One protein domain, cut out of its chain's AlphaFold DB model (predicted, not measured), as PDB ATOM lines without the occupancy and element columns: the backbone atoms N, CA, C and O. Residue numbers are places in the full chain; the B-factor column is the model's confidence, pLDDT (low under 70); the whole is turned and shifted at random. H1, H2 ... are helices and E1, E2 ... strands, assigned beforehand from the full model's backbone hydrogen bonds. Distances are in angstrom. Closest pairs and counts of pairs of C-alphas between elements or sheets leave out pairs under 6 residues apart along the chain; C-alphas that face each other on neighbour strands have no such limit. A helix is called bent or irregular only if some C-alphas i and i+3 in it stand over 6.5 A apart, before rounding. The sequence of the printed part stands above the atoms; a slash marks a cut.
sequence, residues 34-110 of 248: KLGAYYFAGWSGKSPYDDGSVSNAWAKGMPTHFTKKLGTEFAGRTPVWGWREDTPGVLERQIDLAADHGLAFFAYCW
ATOM      1  N   LYS A  34     245.495 232.277 159.138       85.06
ATOM      2  CA  LYS A  34     245.776 232.367 160.578       85.06
ATOM      3  C   LYS A  34     246.571 233.646 160.826       85.06
ATOM      4  O   LYS A  34     247.714 233.741 160.387       85.06
ATOM      5  N   LEU A  35     245.960 234.629 161.484       88.88
ATOM      6  CA  LEU A  35     246.617 235.885 161.856       88.88
ATOM      7  C   LEU A  35     246.894 235.889 163.349       88.88
ATOM      8  O   LEU A  35     246.069 235.415 164.118       88.88
ATOM      9  N   GLY A  36     248.009 236.471 163.766       89.00
ATOM     10  CA  GLY A  36     248.244 236.761 165.173       89.00
ATOM     11  C   GLY A  36     248.784 238.164 165.365       89.00
ATOM     12  O   GLY A  36     249.115 238.853 164.396       89.00
ATOM     13  N   ALA A  37     248.864 238.581 166.623       88.75
ATOM     14  CA  ALA A  37     249.396 239.885 166.995       88.75
ATOM     15  C   ALA A  37     250.639 239.747 167.877       88.75
ATOM     16  O   ALA A  37     250.731 238.859 168.729       88.75
ATOM     17  N   TYR A  38     251.592 240.657 167.674       87.38
ATOM     18  CA  TYR A  38     252.700 240.850 168.598       87.38
ATOM     19  C   TYR A  38     252.186 241.617 169.818       87.38
ATOM     20  O   TYR A  38     251.718 242.749 169.687       87.38
ATOM     21  N   TYR A  39     252.226 240.987 170.988       85.69
ATOM     22  CA  TYR A  39     251.643 241.527 172.208       85.69
ATOM     23  C   TYR A  39     252.729 242.139 173.093       85.69
ATOM     24  O   TYR A  39     253.633 241.446 173.550       85.69
ATOM     25  N   PHE A  40     252.640 243.439 173.361       85.00
ATOM     26  CA  PHE A  40     253.600 244.158 174.195       85.00
ATOM     27  C   PHE A  40     253.168 244.185 175.667       85.00
ATOM     28  O   PHE A  40     252.297 244.973 176.022       85.00
ATOM     29  N   ALA A  41     253.809 243.390 176.534       78.38
ATOM     30  CA  ALA A  41     253.454 243.268 177.962       78.38
ATOM     31  C   ALA A  41     254.040 244.375 178.876       78.38
ATOM     32  O   ALA A  41     254.281 244.187 180.073       78.38
ATOM     33  N   GLY A  42     254.346 245.544 178.308       81.06
ATOM     34  CA  GLY A  42     254.894 246.686 179.044       81.06
ATOM     35  C   GLY A  42     253.842 247.531 179.776       81.06
ATOM     36  O   GLY A  42     254.195 248.555 180.369       81.06
ATOM     37  N   TRP A  43     252.566 247.133 179.749       87.81
ATOM     38  CA  TRP A  43     251.429 247.874 180.317       87.81
ATOM     39  C   TRP A  43     251.050 247.407 181.729       87.81
ATOM     40  O   TRP A  43     249.949 247.659 182.219       87.81
ATOM     41  N   SER A  44     251.995 246.760 182.400       83.75
ATOM     42  CA  SER A  44     251.934 246.333 183.795       83.75
ATOM     43  C   SER A  44     252.982 247.080 184.639       83.75
ATOM     44  O   SER A  44     253.711 247.941 184.139       83.75
ATOM     45  N   GLY A  45     253.081 246.768 185.935       80.62
ATOM     46  CA  GLY A  45     254.129 247.330 186.804       80.62
ATOM     47  C   GLY A  45     253.890 248.787 187.228       80.62
ATOM     48  O   GLY A  45     252.755 249.270 187.200       80.62
ATOM     49  N   LYS A  46     254.938 249.478 187.687       85.12
ATOM     50  CA  LYS A  46     254.840 250.833 188.252       85.12
ATOM     51  C   LYS A  46     255.600 251.834 187.383       85.12
ATOM     52  O   LYS A  46     256.781 251.640 187.110       85.12
ATOM     53  N   SER A  47     254.931 252.919 186.989       88.38
ATOM     54  CA  SER A  47     255.569 254.039 186.292       88.38
ATOM     55  C   SER A  47     256.733 254.609 187.118       88.38
ATOM     56  O   SER A  47     256.548 254.872 188.309       88.38
ATOM     57  N   PRO A  48     257.911 254.878 186.520       84.00
ATOM     58  CA  PRO A  48     259.024 255.520 187.227       84.00
ATOM     59  C   PRO A  48     258.711 256.964 187.651       84.00
ATOM     60  O   PRO A  48     259.411 257.521 188.489       84.00
ATOM     61  N   TYR A  49     257.657 257.563 187.088       91.06
ATOM     62  CA  TYR A  49     257.166 258.889 187.458       91.06
ATOM     63  C   TYR A  49     256.110 258.846 188.569       91.06
ATOM     64  O   TYR A  49     255.705 259.897 189.054       91.06
ATOM     65  N   ASP A  50     255.661 257.666 189.007       92.12
ATOM     66  CA  ASP A  50     254.816 257.529 190.200       92.12
ATOM     67  C   ASP A  50     255.675 257.633 191.478       92.12
ATOM     68  O   ASP A  50     255.869 256.678 192.240       92.12
ATOM     69  N   ASP A  51     256.266 258.816 191.653       91.31
ATOM     70  CA  ASP A  51     257.252 259.173 192.677       91.31
ATOM     71  C   ASP A  51     256.650 259.965 193.853       91.31
ATOM     72  O   ASP A  51     257.359 260.359 194.777       91.31
ATOM     73  N   GLY A  52     255.334 260.200 193.831       92.25
ATOM     74  CA  GLY A  52     254.618 260.985 194.838       92.25
ATOM     75  C   GLY A  52     254.773 262.505 194.705       92.25
ATOM     76  O   GLY A  52     254.183 263.241 195.498       92.25
ATOM     77  N   SER A  53     255.518 263.005 193.714       95.19
ATOM     78  CA  SER A  53     255.661 264.442 193.479       95.19
ATOM     79  C   SER A  53     254.385 265.056 192.901       95.19
ATOM     80  O   SER A  53     253.665 264.460 192.098       95.19
ATOM     81  N   VAL A  54     254.135 266.318 193.252       93.88
ATOM     82  CA  VAL A  54     253.013 267.089 192.693       93.88
ATOM     83  C   VAL A  54     253.165 267.258 191.175       93.88
ATOM     84  O   VAL A  54     252.184 267.161 190.441       93.88
ATOM     85  N   SER A  55     254.392 267.442 190.677       94.50
ATOM     86  CA  SER A  55     254.679 267.560 189.240       94.50
ATOM     87  C   SER A  55     254.337 266.302 188.439       94.50
ATOM     88  O   SER A  55     253.968 266.417 187.263       94.50
ATOM     89  N   ASN A  56     254.418 265.120 189.062       95.50
ATOM     90  CA  ASN A  56     254.129 263.837 188.429       95.50
ATOM     91  C   ASN A  56     252.816 263.193 188.890       95.50
ATOM     92  O   ASN A  56     252.597 262.008 188.657       95.50
ATOM     93  N   ALA A  57     251.877 263.976 189.436       94.50
ATOM     94  CA  ALA A  57     250.558 263.470 189.832       94.50
ATOM     95  C   ALA A  57     249.816 262.710 188.706       94.50
ATOM     96  O   ALA A  57     249.019 261.818 188.985       94.50
ATOM     97  N   TRP A  58     250.114 263.017 187.436       94.12
ATOM     98  CA  TRP A  58     249.581 262.335 186.250       94.12
ATOM     99  C   TRP A  58     250.017 260.864 186.110       94.12
ATOM    100  O   TRP A  58     249.381 260.121 185.369       94.12
ATOM    101  N   ALA A  59     251.094 260.440 186.777       95.56
ATOM    102  CA  ALA A  59     251.645 259.087 186.687       95.56
ATOM    103  C   ALA A  59     251.139 258.146 187.794       95.56
ATOM    104  O   ALA A  59     251.431 256.951 187.759       95.56
ATOM    105  N   LYS A  60     250.383 258.661 188.771       94.88
ATOM    106  CA  LYS A  60     249.941 257.891 189.939       94.88
ATOM    107  C   LYS A  60     249.149 256.644 189.532       94.88
ATOM    108  O   LYS A  60     248.113 256.754 188.880       94.88
ATOM    109  N   GLY A  61     249.621 255.461 189.934       92.31
ATOM    110  CA  GLY A  61     248.994 254.171 189.620       92.31
ATOM    111  C   GLY A  61     249.130 253.719 188.160       92.31
ATOM    112  O   GLY A  61     248.564 252.689 187.781       92.31
ATOM    113  N   MET A  62     249.871 254.452 187.328       94.75
ATOM    114  CA  MET A  62     250.033 254.145 185.908       94.75
ATOM    115  C   MET A  62     251.116 253.079 185.668       94.75
ATOM    116  O   MET A  62     252.041 252.946 186.477       94.75
ATOM    117  N   PRO A  63     251.014 252.295 184.577       91.69
ATOM    118  CA  PRO A  63     251.985 251.249 184.264       91.69
ATOM    119  C   PRO A  63     253.326 251.818 183.788       91.69
ATOM    120  O   PRO A  63     253.442 253.007 183.478       91.69
ATOM    121  N   THR A  64     254.337 250.950 183.688       86.56
ATOM    122  CA  THR A  64     255.731 251.319 183.388       86.56
ATOM    123  C   THR A  64     255.883 252.188 182.134       86.56
ATOM    124  O   THR A  64     256.633 253.160 182.158       86.56
ATOM    125  N   HIS A  65     255.146 251.885 181.058       88.81
ATOM    126  CA  HIS A  65     255.268 252.581 179.767       88.81
ATOM    127  C   HIS A  65     254.269 253.728 179.559       88.81
ATOM    128  O   HIS A  65     254.237 254.346 178.491       88.81
ATOM    129  N   PHE A  66     253.455 254.058 180.565       93.00
ATOM    130  CA  PHE A  66     252.574 255.215 180.468       93.00
ATOM    131  C   PHE A  66     253.368 256.524 180.558       93.00
ATOM    132  O   PHE A  66     254.258 256.687 181.393       93.00
ATOM    133  N   THR A  67     253.010 257.493 179.716       93.56
ATOM    134  CA  THR A  67     253.658 258.808 179.663       93.56
ATOM    135  C   THR A  67     252.628 259.921 179.764       93.56
ATOM    136  O   THR A  67     251.469 259.750 179.387       93.56
ATOM    137  N   LYS A  68     253.064 261.112 180.191       94.44
ATOM    138  CA  LYS A  68     252.186 262.285 180.293       94.44
ATOM    139  C   LYS A  68     251.460 262.571 178.980       94.44
ATOM    140  O   LYS A  68     250.267 262.835 178.994       94.44
ATOM    141  N   LYS A  69     252.169 262.456 177.851       95.06
ATOM    142  CA  LYS A  69     251.605 262.659 176.511       95.06
ATOM    143  C   LYS A  69     250.538 261.620 176.154       95.06
ATOM    144  O   LYS A  69     249.572 261.991 175.499       95.06
ATOM    145  N   LEU A  70     250.667 260.361 176.595       95.31
ATOM    146  CA  LEU A  70     249.603 259.355 176.429       95.31
ATOM    147  C   LEU A  70     248.338 259.735 177.206       95.31
ATOM    148  O   LEU A  70     247.240 259.550 176.696       95.31
ATOM    149  N   GLY A  71     248.490 260.317 178.396       93.00
ATOM    150  CA  GLY A  71     247.369 260.818 179.195       93.00
ATOM    151  C   GLY A  71     246.761 262.136 178.715       93.00
ATOM    152  O   GLY A  71     245.657 262.472 179.137       93.00
ATOM    153  N   THR A  72     247.459 262.898 177.869       94.31
ATOM    154  CA  THR A  72     247.015 264.227 177.422       94.31
ATOM    155  C   THR A  72     246.832 264.291 175.907       94.31
ATOM    156  O   THR A  72     245.733 264.087 175.401       94.31
ATOM    157  N   GLU A  73     247.904 264.554 175.165       96.88
ATOM    158  CA  GLU A  73     247.899 264.803 173.718       96.88
ATOM    159  C   GLU A  73     247.411 263.596 172.903       96.88
ATOM    160  O   GLU A  73     246.807 263.761 171.847       96.88
ATOM    161  N   PHE A  74     247.647 262.380 173.400       96.19
ATOM    162  CA  PHE A  74     247.278 261.125 172.745       96.19
ATOM    163  C   PHE A  74     246.231 260.330 173.533       96.19
ATOM    164  O   PHE A  74     246.162 259.108 173.394       96.19
ATOM    165  N   ALA A  75     245.386 261.006 174.320       94.56
ATOM    166  CA  ALA A  75     244.384 260.363 175.178       94.56
ATOM    167  C   ALA A  75     243.397 259.453 174.417       94.56
ATOM    168  O   ALA A  75     242.888 258.489 174.988       94.56
ATOM    169  N   GLY A  76     243.187 259.680 173.115       94.88
ATOM    170  CA  GLY A  76     242.400 258.791 172.249       94.88
ATOM    171  C   GLY A  76     242.975 257.374 172.083       94.88
ATOM    172  O   GLY A  76     242.295 256.511 171.542       94.88
ATOM    173  N   ARG A  77     244.205 257.116 172.549       95.00
ATOM    174  CA  ARG A  77     244.826 255.780 172.586       95.00
ATOM    175  C   ARG A  77     244.534 255.006 173.876       95.00
ATOM    176  O   ARG A  77     245.073 253.918 174.044       95.00
ATOM    177  N   THR A  78     243.733 255.562 174.786       94.62
ATOM    178  CA  THR A  78     243.350 254.883 176.031       94.62
ATOM    179  C   THR A  78     242.585 253.600 175.702       94.62
ATOM    180  O   THR A  78     241.535 253.688 175.060       94.62
ATOM    181  N   PRO A  79     243.061 252.415 176.132       94.88
ATOM    182  CA  PRO A  79     242.298 251.188 175.959       94.88
ATOM    183  C   PRO A  79     240.950 251.296 176.676       94.88
ATOM    184  O   PRO A  79     240.850 251.913 177.738       94.88
ATOM    185  N   VAL A  80     239.907 250.665 176.139       95.19
ATOM    186  CA  VAL A  80     238.536 250.767 176.687       95.19
ATOM    187  C   VAL A  80     238.382 250.182 178.103       95.19
ATOM    188  O   VAL A  80     237.367 250.399 178.758       95.19
ATOM    189  N   TRP A  81     239.389 249.454 178.583       93.38
ATOM    190  CA  TRP A  81     239.519 248.895 179.936       93.38
ATOM    191  C   TRP A  81     240.587 249.608 180.790       93.38
ATOM    192  O   TRP A  81     240.905 249.156 181.885       93.38
ATOM    193  N   GLY A  82     241.133 250.730 180.316       93.88
ATOM    194  CA  GLY A  82     242.197 251.480 180.985       93.88
ATOM    195  C   GLY A  82     243.608 251.002 180.631       93.88
ATOM    196  O   GLY A  82     243.807 250.053 179.879       93.88
ATOM    197  N   TRP A  83     244.614 251.698 181.165       93.38
ATOM    198  CA  TRP A  83     246.021 251.505 180.787       93.38
ATOM    199  C   TRP A  83     246.688 250.265 181.389       93.38
ATOM    200  O   TRP A  83     247.760 249.892 180.928       93.38
ATOM    201  N   ARG A  84     246.101 249.654 182.422       91.00
ATOM    202  CA  ARG A  84     246.711 248.543 183.163       91.00
ATOM    203  C   ARG A  84     246.231 247.195 182.651       91.00
ATOM    204  O   ARG A  84     245.090 246.816 182.910       91.00
ATOM    205  N   GLU A  85     247.116 246.447 182.003       84.38
ATOM    206  CA  GLU A  85     246.808 245.082 181.552       84.38
ATOM    207  C   GLU A  85     246.806 244.055 182.694       84.38
ATOM    208  O   GLU A  85     246.127 243.041 182.600       84.38
ATOM    209  N   ASP A  86     247.532 244.330 183.785       83.00
ATOM    210  CA  ASP A  86     247.624 243.474 184.977       83.00
ATOM    211  C   ASP A  86     246.418 243.620 185.921       83.00
ATOM    212  O   ASP A  86     246.425 243.123 187.048       83.00
ATOM    213  N   THR A  87     245.366 244.290 185.452       84.81
ATOM    214  CA  THR A  87     244.070 244.316 186.126       84.81
ATOM    215  C   THR A  87     243.373 242.966 185.909       84.81
ATOM    216  O   THR A  87     243.225 242.557 184.755       84.81
ATOM    217  N   PRO A  88     242.902 242.276 186.968       84.00
ATOM    218  CA  PRO A  88     242.207 240.996 186.820       84.00
ATOM    219  C   PRO A  88     241.055 241.068 185.805       84.00
ATOM    220  O   PRO A  88     240.231 241.981 185.874       84.00
ATOM    221  N   GLY A  89     240.990 240.121 184.865       82.50
ATOM    222  CA  GLY A  89     239.939 240.047 183.842       82.50
ATOM    223  C   GLY A  89     240.203 240.859 182.567       82.50
ATOM    224  O   GLY A  89     239.493 240.685 181.575       82.50
ATOM    225  N   VAL A  90     241.187 241.768 182.557       87.38
ATOM    226  CA  VAL A  90     241.464 242.613 181.382       87.38
ATOM    227  C   VAL A  90     242.127 241.825 180.257       87.38
ATOM    228  O   VAL A  90     241.779 242.028 179.093       87.38
ATOM    229  N   LEU A  91     243.069 240.937 180.576       84.31
ATOM    230  CA  LEU A  91     243.738 240.124 179.564       84.31
ATOM    231  C   LEU A  91     242.781 239.086 178.960       84.31
ATOM    232  O   LEU A  91     242.770 238.900 177.748       84.31
ATOM    233  N   GLU A  92     241.931 238.482 179.791       84.00
ATOM    234  CA  GLU A  92     240.848 237.584 179.386       84.00
ATOM    235  C   GLU A  92     239.939 238.272 178.365       84.00
ATOM    236  O   GLU A  92     239.802 237.803 177.237       84.00
ATOM    237  N   ARG A  93     239.440 239.467 178.698       87.88
ATOM    238  CA  ARG A  93     238.579 240.244 177.802       87.88
ATOM    239  C   ARG A  93     239.270 240.651 176.497       87.88
ATOM    240  O   ARG A  93     238.619 240.709 175.456       87.88
ATOM    241  N   GLN A  94     240.563 240.976 176.544       89.50
ATOM    242  CA  GLN A  94     241.350 241.279 175.346       89.50
ATOM    243  C   GLN A  94     241.466 240.075 174.421       89.50
ATOM    244  O   GLN A  94     241.368 240.227 173.204       89.50
ATOM    245  N   ILE A  95     241.683 238.897 175.000       86.19
ATOM    246  CA  ILE A  95     241.820 237.662 174.246       86.19
ATOM    247  C   ILE A  95     240.485 237.238 173.641       86.19
ATOM    248  O   ILE A  95     240.464 236.920 172.456       86.19
ATOM    249  N   ASP A  96     239.389 237.308 174.393       87.00
ATOM    250  CA  ASP A  96     238.059 236.995 173.865       87.00
ATOM    251  C   ASP A  96     237.730 237.901 172.672       87.00
ATOM    252  O   ASP A  96     237.392 237.421 171.594       87.00
ATOM    253  N   LEU A  97     237.960 239.213 172.810       91.50
ATOM    254  CA  LEU A  97     237.754 240.166 171.717       91.50
ATOM    255  C   LEU A  97     238.660 239.869 170.509       91.50
ATOM    256  O   LEU A  97     238.225 239.967 169.364       91.50
ATOM    257  N   ALA A  98     239.926 239.517 170.737       90.88
ATOM    258  CA  ALA A  98     240.855 239.148 169.672       90.88
ATOM    259  C   ALA A  98     240.394 237.885 168.924       90.88
ATOM    260  O   ALA A  98     240.389 237.872 167.688       90.88
ATOM    261  N   ALA A  99     239.975 236.856 169.663       87.50
ATOM    262  CA  ALA A  99     239.514 235.583 169.126       87.50
ATOM    263  C   ALA A  99     238.200 235.740 168.342       87.50
ATOM    264  O   ALA A  99     238.115 235.284 167.198       87.50
ATOM    265  N   ASP A 100     237.228 236.474 168.893       89.62
ATOM    266  CA  ASP A 100     235.944 236.788 168.248       89.62
ATOM    267  C   ASP A 100     236.115 237.546 166.920       89.62
ATOM    268  O   ASP A 100     235.255 237.498 166.037       89.62
ATOM    269  N   HIS A 101     237.251 238.230 166.749       91.50
ATOM    270  CA  HIS A 101     237.590 238.988 165.546       91.50
ATOM    271  C   HIS A 101     238.679 238.337 164.676       91.50
ATOM    272  O   HIS A 101     239.182 238.967 163.743       91.50
ATOM    273  N   GLY A 102     238.993 237.059 164.913       88.50
ATOM    274  CA  GLY A 102     239.791 236.234 164.003       88.50
ATOM    275  C   GLY A 102     241.306 236.278 164.212       88.50
ATOM    276  O   GLY A 102     242.044 235.794 163.348       88.50
ATOM    277  N   LEU A 103     241.793 236.819 165.333       89.94
ATOM    278  CA  LEU A 103     243.170 236.571 165.761       89.94
ATOM    279  C   LEU A 103     243.263 235.161 166.357       89.94
ATOM    280  O   LEU A 103     242.481 234.772 167.215       89.94
ATOM    281  N   ALA A 104     244.222 234.388 165.864       87.50
ATOM    282  CA  ALA A 104     244.420 232.986 166.204       87.50
ATOM    283  C   ALA A 104     245.466 232.775 167.308       87.50
ATOM    284  O   ALA A 104     245.509 231.701 167.903       87.50
ATOM    285  N   PHE A 105     246.349 233.753 167.536       87.56
ATOM    286  CA  PHE A 105     247.392 233.673 168.557       87.56
ATOM    287  C   PHE A 105     247.967 235.045 168.926       87.56
ATOM    288  O   PHE A 105     247.900 236.004 168.150       87.56
ATOM    289  N   PHE A 106     248.646 235.092 170.073       87.25
ATOM    290  CA  PHE A 106     249.569 236.171 170.431       87.25
ATOM    291  C   PHE A 106     251.015 235.673 170.528       87.25
ATOM    292  O   PHE A 106     251.289 234.598 171.066       87.25
ATOM    293  N   ALA A 107     251.944 236.495 170.037       86.31
ATOM    294  CA  ALA A 107     253.380 236.366 170.263       86.31
ATOM    295  C   ALA A 107     253.813 237.471 171.232       86.31
ATOM    296  O   ALA A 107     253.788 238.645 170.869       86.31
ATOM    297  N   TYR A 108     254.163 237.128 172.471       79.31
ATOM    298  CA  TYR A 108     254.423 238.148 173.488       79.31
ATOM    299  C   TYR A 108     255.858 238.683 173.414       79.31
ATOM    300  O   TYR A 108     256.829 237.932 173.501       79.31
ATOM    301  N   CYS A 109     255.971 240.008 173.335       73.12
ATOM    302  CA  CYS A 109     257.121 240.769 173.802       73.12
ATOM    303  C   CYS A 109     257.134 240.715 175.327       73.12
ATOM    304  O   CYS A 109     256.162 241.123 175.973       73.12
ATOM    305  N   TRP A 110     258.214 240.209 175.904       68.50
ATOM    306  CA  TRP A 110     258.346 240.092 177.347       68.50
ATOM    307  C   TRP A 110     259.263 241.195 177.887       68.50
ATOM    308  O   TRP A 110     260.178 241.654 177.210       68.50
TER     309      TRP A 110
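Overview. This is residues 34 to 110 of the 248 residues of an uncharacterized protein of Lentisphaerae bacterium (UniProt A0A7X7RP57). A ribbon of two parallel strands, E1 and E2, makes one end of an elongated model, with the longest helix, H3, running past it and coming near it at residues 95 to 99. The other end is mostly loops, with the short helices H1 and H2 among them, and long stretches without named elements join the two ends. The printed part has 77 residues, with three named helices and two named strands in the order E1, H1, H2, H3, E2; the class is mixed, helices and strands, with 34 residues in named elements, under half. It is only just loose, close to compact, with a radius of gyration of the C-alphas of 14.2 A and spans of 47 by 23 by 20 A.

Along the chain. E1 covers residues 35 to 40, 16.4 A long, from C-alpha 35 at (246.617, 235.885, 161.856). E2 covers residues 103 to 109, 16.6 A long, ending with C-alpha 109 at (257.121, 240.769, 173.802). H3 covers residues 90 to 100, 15.4 A. H1 is residues 54 to 59, with C-alpha 54 at (253.013, 267.089, 192.693), and H2 is residues 68 to 71. H1 is irregular: C-alphas 55 and 58 are 7.9 A apart.

Arrangement. E1 and E2 are parallel neighbours at 28 degrees; N 39 and O 107 are 2.8 A apart and N 104 and O 35 2.7 A, within hydrogen-bond range. With H1, H2 and H3 between them they form a strand-helix-strand unit, two parallel neighbour strands joined through helices. The closest C-alphas of H3 and E2, Ala 98 and Ala 104, are 7.9 A apart. H3 and E1 are apart. H1 and H2 only just touch, with 3 pairs of C-alphas within 8 A, the closest being Trp 58 and Lys 68 at 6.5 A. In H3 every O i to N i+4 pair is within hydrogen-bond range; in H1 0 of 2 are, beside 2 of 3 O i to N i+3 pairs, and H2 is too short for an O i to N i+4 pair.

Size, cuts and confidence. The C-alphas farthest apart are those of Lys 34 and Val 54, 47.8 A. The printed part has no cut. The links E1 to H1 and H2 to H3 are long. Mean pLDDT of the printed part is 89.3; residue 110 is under 70.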